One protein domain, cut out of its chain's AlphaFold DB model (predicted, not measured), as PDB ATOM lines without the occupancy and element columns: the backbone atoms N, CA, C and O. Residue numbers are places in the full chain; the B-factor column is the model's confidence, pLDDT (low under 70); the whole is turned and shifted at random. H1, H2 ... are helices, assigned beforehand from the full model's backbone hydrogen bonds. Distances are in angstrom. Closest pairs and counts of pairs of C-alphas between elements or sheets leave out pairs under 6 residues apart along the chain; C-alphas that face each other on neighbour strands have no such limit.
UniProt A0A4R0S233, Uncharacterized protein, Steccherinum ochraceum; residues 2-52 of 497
ATOM      1  N   PHE A   2     192.000 216.364 232.600       69.50
ATOM      2  CA  PHE A   2     191.307 216.550 231.308       69.50
ATOM      3  C   PHE A   2     192.026 215.938 230.087       69.50
ATOM      4  O   PHE A   2     191.448 215.112 229.392       69.50
ATOM      5  N   LEU A   3     193.317 216.231 229.882       68.81
ATOM      6  CA  LEU A   3     194.090 215.669 228.757       68.81
ATOM      7  C   LEU A   3     194.167 214.133 228.762       68.81
ATOM      8  O   LEU A   3     194.218 213.518 227.705       68.81
ATOM      9  N   VAL A   4     194.162 213.513 229.944       72.62
ATOM     10  CA  VAL A   4     194.192 212.049 230.077       72.62
ATOM     11  C   VAL A   4     192.841 211.451 229.684       72.62
ATOM     12  O   VAL A   4     192.810 210.441 228.992       72.62
ATOM     13  N   HIS A   5     191.738 212.107 230.056       73.00
ATOM     14  CA  HIS A   5     190.393 211.698 229.639       73.00
ATOM     15  C   HIS A   5     190.215 211.866 228.131       73.00
ATOM     16  O   HIS A   5     189.640 211.000 227.483       73.00
ATOM     17  N   LEU A   6     190.780 212.932 227.564       78.94
ATOM     18  CA  LEU A   6     190.772 213.174 226.127       78.94
ATOM     19  C   LEU A   6     191.546 212.093 225.358       78.94
ATOM     20  O   LEU A   6     191.063 211.573 224.358       78.94
ATOM     21  N   LEU A   7     192.733 211.724 225.851       76.69
ATOM     22  CA  LEU A   7     193.553 210.667 225.261       76.69
ATOM     23  C   LEU A   7     192.869 209.298 225.373       76.69
ATOM     24  O   LEU A   7     192.894 208.516 224.427       76.69
ATOM     25  N   TYR A   8     192.241 209.021 226.517       79.94
ATOM     26  CA  TYR A   8     191.480 207.796 226.739       79.94
ATOM     27  C   TYR A   8     190.267 207.713 225.806       79.94
ATOM     28  O   TYR A   8     190.099 206.706 225.127       79.94
ATOM     29  N   ALA A   9     189.482 208.789 225.691       77.31
ATOM     30  CA  ALA A   9     188.342 208.859 224.781       77.31
ATOM     31  C   ALA A   9     188.768 208.686 223.314       77.31
ATOM     32  O   ALA A   9     188.136 207.930 222.580       77.31
ATOM     33  N   ALA A  10     189.879 209.306 222.903       78.62
ATOM     34  CA  ALA A  10     190.449 209.110 221.572       78.62
ATOM     35  C   ALA A  10     190.899 207.655 221.346       78.62
ATOM     36  O   ALA A  10     190.631 207.083 220.294       78.62
ATOM     37  N   GLY A  11     191.538 207.030 222.340       78.25
ATOM     38  CA  GLY A  11     191.948 205.626 222.274       78.25
ATOM     39  C   GLY A  11     190.763 204.664 222.156       78.25
ATOM     40  O   GLY A  11     190.794 203.755 221.328       78.25
ATOM     41  N   VAL A  12     189.701 204.893 222.933       78.38
ATOM     42  CA  VAL A  12     188.453 204.120 222.850       78.38
ATOM     43  C   VAL A  12     187.798 204.313 221.485       78.38
ATOM     44  O   VAL A  12     187.457 203.322 220.850       78.38
ATOM     45  N   ALA A  13     187.711 205.548 220.980       77.31
ATOM     46  CA  ALA A  13     187.150 205.829 219.661       77.31
ATOM     47  C   ALA A  13     187.896 205.084 218.542       77.31
ATOM     48  O   ALA A  13     187.260 204.461 217.697       77.31
ATOM     49  N   VAL A  14     189.234 205.071 218.568       79.12
ATOM     50  CA  VAL A  14     190.048 204.337 217.584       79.12
ATOM     51  C   VAL A  14     189.838 202.823 217.686       79.12
ATOM     52  O   VAL A  14     189.727 202.160 216.659       79.12
ATOM     53  N   MET A  15     189.753 202.264 218.897       74.25
ATOM     54  CA  MET A  15     189.521 200.826 219.102       74.25
ATOM     55  C   MET A  15     188.121 200.391 218.659       74.25
ATOM     56  O   MET A  15     187.984 199.401 217.940       74.25
ATOM     57  N   SER A  16     187.083 201.140 219.045       75.19
ATOM     58  CA  SER A  16     185.706 200.907 218.596       75.19
ATOM     59  C   SER A  16     185.609 200.984 217.078       75.19
ATOM     60  O   SER A  16     184.931 200.172 216.454       75.19
ATOM     61  N   PHE A  17     186.343 201.921 216.482       67.69
ATOM     62  CA  PHE A  17     186.379 202.088 215.046       67.69
ATOM     63  C   PHE A  17     187.103 200.941 214.337       67.69
ATOM     64  O   PHE A  17     186.565 200.387 213.386       67.69
ATOM     65  N   ALA A  18     188.274 200.521 214.824       73.31
ATOM     66  CA  ALA A  18     188.980 199.361 214.285       73.31
ATOM     67  C   ALA A  18     188.093 198.104 214.308       73.31
ATOM     68  O   ALA A  18     188.054 197.365 213.327       73.31
ATOM     69  N   GLY A  19     187.318 197.915 215.382       75.62
ATOM     70  CA  GLY A  19     186.291 196.875 215.452       75.62
ATOM     71  C   GLY A  19     185.228 197.027 214.360       75.62
ATOM     72  O   GLY A  19     184.907 196.060 213.667       75.62
ATOM     73  N   LEU A  20     184.724 198.242 214.144       73.12
ATOM     74  CA  LEU A  20     183.703 198.525 213.137       73.12
ATOM     75  C   LEU A  20     184.198 198.247 211.708       73.12
ATOM     76  O   LEU A  20     183.492 197.569 210.963       73.12
ATOM     77  N   VAL A  21     185.426 198.641 211.355       69.94
ATOM     78  CA  VAL A  21     186.052 198.315 210.053       69.94
ATOM     79  C   VAL A  21     186.135 196.807 209.849       69.94
ATOM     80  O   VAL A  21     185.746 196.284 208.806       69.94
ATOM     81  N   THR A  22     186.597 196.078 210.872       73.75
ATOM     82  CA  THR A  22     186.742 194.620 210.771       73.75
ATOM     83  C   THR A  22     185.409 193.887 210.631       73.75
ATOM     84  O   THR A  22     185.379 192.807 210.046       73.75
ATOM     85  N   HIS A  23     184.309 194.465 211.126       75.19
ATOM     86  CA  HIS A  23     182.993 193.822 211.129       75.19
ATOM     87  C   HIS A  23     182.057 194.270 210.003       75.19
ATOM     88  O   HIS A  23     181.159 193.515 209.637       75.19
ATOM     89  N   THR A  24     182.240 195.467 209.445       73.44
ATOM     90  CA  THR A  24     181.306 196.030 208.454       73.44
ATOM     91  C   THR A  24     181.727 195.793 207.006       73.44
ATOM     92  O   THR A  24     180.922 196.008 206.102       73.44
ATOM     93  N   GLY A  25     182.958 195.324 206.760       72.88
ATOM     94  CA  GLY A  25     183.462 195.084 205.401       72.88
ATOM     95  C   GLY A  25     183.558 196.360 204.557       72.88
ATOM     96  O   GLY A  25     183.667 196.289 203.332       72.88
ATOM     97  N   ILE A  26     183.492 197.527 205.203       73.94
ATOM     98  CA  ILE A  26     183.642 198.820 204.555       73.94
ATOM     99  C   ILE A  26     185.111 198.970 204.149       73.94
ATOM    100  O   ILE A  26     186.042 198.550 204.833       73.94
ATOM    101  N   THR A  27     185.326 199.505 202.952       75.00
ATOM    102  CA  THR A  27     186.669 199.774 202.444       75.00
ATOM    103  C   THR A  27     187.331 200.860 203.292       75.00
ATOM    104  O   THR A  27     186.720 201.909 203.496       75.00
ATOM    105  N   ALA A  28     188.601 200.666 203.659       65.81
ATOM    106  CA  ALA A  28     189.379 201.570 204.517       65.81
ATOM    107  C   ALA A  28     189.335 203.063 204.114       65.81
ATOM    108  O   ALA A  28     189.502 203.934 204.962       65.81
ATOM    109  N   PHE A  29     189.086 203.371 202.836       67.81
ATOM    110  CA  PHE A  29     188.888 204.739 202.343       67.81
ATOM    111  C   PHE A  29     187.599 205.400 202.849       67.81
ATOM    112  O   PHE A  29     187.644 206.516 203.353       67.81
ATOM    113  N   ARG A  30     186.457 204.708 202.757       69.31
ATOM    114  CA  ARG A  30     185.172 205.221 203.270       69.31
ATOM    115  C   ARG A  30     185.205 205.381 204.781       69.31
ATOM    116  O   ARG A  30     184.637 206.324 205.318       69.31
ATOM    117  N   ASP A  31     185.911 204.474 205.435       65.56
ATOM    118  CA  ASP A  31     186.153 204.526 206.863       65.56
ATOM    119  C   ASP A  31     187.007 205.728 207.259       65.56
ATOM    120  O   ASP A  31     186.694 206.417 208.227       65.56
ATOM    121  N   PHE A  32     188.047 206.037 206.483       68.81
ATOM    122  CA  PHE A  32     188.869 207.210 206.735       68.81
ATOM    123  C   PHE A  32     188.056 208.502 206.639       68.81
ATOM    124  O   PHE A  32     188.154 209.319 207.546       68.81
ATOM    125  N   ASP A  33     187.207 208.665 205.622       70.19
ATOM    126  CA  ASP A  33     186.351 209.853 205.506       70.19
ATOM    127  C   ASP A  33     185.345 209.953 206.662       70.19
ATOM    128  O   ASP A  33     185.132 211.036 207.218       70.19
ATOM    129  N   LEU A  34     184.787 208.816 207.095       69.88
ATOM    130  CA  LEU A  34     183.843 208.766 208.210       69.88
ATOM    131  C   LEU A  34     184.487 209.151 209.553       69.88
ATOM    132  O   LEU A  34     183.803 209.702 210.412       69.88
ATOM    133  N   ILE A  35     185.785 208.882 209.753       66.44
ATOM    134  CA  ILE A  35     186.527 209.252 210.976       66.44
ATOM    135  C   ILE A  35     187.143 210.639 210.874       66.44
ATOM    136  O   ILE A  35     187.141 211.398 211.846       66.44
ATOM    137  N   ALA A  36     187.758 210.941 209.732       70.19
ATOM    138  CA  ALA A  36     188.594 212.114 209.564       70.19
ATOM    139  C   ALA A  36     187.763 213.376 209.760       70.19
ATOM    140  O   ALA A  36     188.235 214.308 210.402       70.19
ATOM    141  N   ILE A  37     186.507 213.374 209.303       72.00
ATOM    142  CA  ILE A  37     185.603 214.512 209.451       72.00
ATOM    143  C   ILE A  37     185.274 214.770 210.941       72.00
ATOM    144  O   ILE A  37     185.598 215.860 211.422       72.00
ATOM    145  N   PRO A  38     184.735 213.815 211.733       69.69
ATOM    146  CA  PRO A  38     184.514 214.016 213.170       69.69
ATOM    147  C   PRO A  38     185.787 214.323 213.961       69.69
ATOM    148  O   PRO A  38     185.781 215.205 214.820       69.69
ATOM    149  N   ALA A  39     186.892 213.629 213.673       73.50
ATOM    150  CA  ALA A  39     188.157 213.834 214.371       73.50
ATOM    151  C   ALA A  39     188.732 215.230 214.092       73.50
ATOM    152  O   ALA A  39     189.197 215.904 215.012       73.50
ATOM    153  N   PHE A  40     188.655 215.696 212.844       72.62
ATOM    154  CA  PHE A  40     189.069 217.041 212.463       72.62
ATOM    155  C   PHE A  40     188.204 218.105 213.141       72.62
ATOM    156  O   PHE A  40     188.744 219.057 213.705       72.62
ATOM    157  N   VAL A  41     186.879 217.929 213.156       72.06
ATOM    158  CA  VAL A  41     185.955 218.845 213.843       72.06
ATOM    159  C   VAL A  41     186.259 218.905 215.340       72.06
ATOM    160  O   VAL A  41     186.333 219.996 215.903       72.06
ATOM    161  N   PHE A  42     186.520 217.760 215.972       75.50
ATOM    162  CA  PHE A  42     186.869 217.684 217.387       75.50
ATOM    163  C   PHE A  42     188.204 218.373 217.705       75.50
ATOM    164  O   PHE A  42     188.277 219.191 218.622       75.50
ATOM    165  N   ILE A  43     189.256 218.103 216.926       75.25
ATOM    166  CA  ILE A  43     190.566 218.748 217.105       75.25
ATOM    167  C   ILE A  43     190.456 220.256 216.874       75.25
ATOM    168  O   ILE A  43     191.032 221.036 217.632       75.25
ATOM    169  N   ARG A  44     189.696 220.682 215.860       71.69
ATOM    170  CA  ARG A  44     189.449 222.097 215.577       71.69
ATOM    171  C   ARG A  44     188.698 222.772 216.725       71.69
ATOM    172  O   ARG A  44     189.094 223.862 217.125       71.69
ATOM    173  N   ALA A  45     187.668 222.132 217.276       70.38
ATOM    174  CA  ALA A  45     186.922 222.648 218.424       70.38
ATOM    175  C   ALA A  45     187.823 222.797 219.658       70.38
ATOM    176  O   ALA A  45     187.875 223.870 220.252       70.38
ATOM    177  N   LEU A  46     188.627 221.776 219.969       73.75
ATOM    178  CA  LEU A  46     189.608 221.844 221.055       73.75
ATOM    179  C   LEU A  46     190.648 222.936 220.836       73.75
ATOM    180  O   LEU A  46     191.010 223.635 221.776       73.75
ATOM    181  N   TYR A  47     191.142 223.086 219.609       72.38
ATOM    182  CA  TYR A  47     192.096 224.135 219.285       72.38
ATOM    183  C   TYR A  47     191.480 225.513 219.520       72.38
ATOM    184  O   TYR A  47     192.101 226.345 220.175       72.38
ATOM    185  N   ILE A  48     190.250 225.743 219.054       73.50
ATOM    186  CA  ILE A  48     189.524 227.001 219.274       73.50
ATOM    187  C   ILE A  48     189.327 227.255 220.767       73.50
ATOM    188  O   ILE A  48     189.534 228.373 221.223       73.50
ATOM    189  N   GLU A  49     188.970 226.237 221.542       71.00
ATOM    190  CA  GLU A  49     188.693 226.383 222.970       71.00
ATOM    191  C   GLU A  49     189.960 226.627 223.799       71.00
ATOM    192  O   GLU A  49     189.965 227.471 224.690       71.00
ATOM    193  N   VAL A  50     191.070 225.968 223.453       71.12
ATOM    194  CA  VAL A  50     192.379 226.169 224.098       71.12
ATOM    195  C   VAL A  50     193.022 227.498 223.694       71.12
ATOM    196  O   VAL A  50     193.727 228.105 224.497       71.12
ATOM    197  N   THR A  51     192.817 227.946 222.453       68.00
ATOM    198  CA  THR A  51     193.385 229.209 221.951       68.00
ATOM    199  C   THR A  51     192.490 230.413 222.188       68.00
ATOM    200  O   THR A  51     192.943 231.542 221.986       68.00
ATOM    201  N   ARG A  52     191.245 230.210 222.645       64.81
ATOM    202  CA  ARG A  52     190.357 231.317 222.983       64.81
ATOM    203  C   ARG A  52     191.042 232.157 224.061       64.81
ATOM    204  O   ARG A  52     191.420 231.606 225.099       64.81
TER     205      ARG A  52
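What this domain is: This is residues 2 to 52 of the 497 residues of an uncharacterized protein of Steccherinum ochraceum (UniProt A0A4R0S233). Two long helices, H1 and then H2, run in opposite directions and make a narrow, open V, nearest each other beside the tight link and free of each other at the far ends. The printed part has 51 residues, is all helix with no named strand, and is loose, with a radius of gyration of the C-alphas of 12.9 A. The C-alphas span 41 by 20 by 8 A, only just a rod.

How they stand to each other: H1, residues 2 to 24, and H2, residues 28 to 51, are close but not clearly touching, with 2 pairs of C-alphas within 8 A. Their closest C-alphas, of Val 21 and Asp 31, are 7.0 A apart. They run opposite ways at a shallow tilt of 12 degrees, centre to centre 13.0 A. In H1 every O i to N i+4 pair is within hydrogen-bond range; in H2, 19 of 20 are.

Where its parts are: H1 begins at C-alpha 2 (191.307, 216.550, 231.308) and is 32.3 A long. H2 has a kink of 28 degrees near residue 35, is 32.9 A long and ends at C-alpha 51 (193.385, 229.209, 221.951).

The domain as a whole: The C-alphas farthest apart, of Gly 25 and Arg 52, are 40.9 A apart. The printed part has no cut. Its mean pLDDT is 72.6, and 14 residues are under 70, among them 28 to 32.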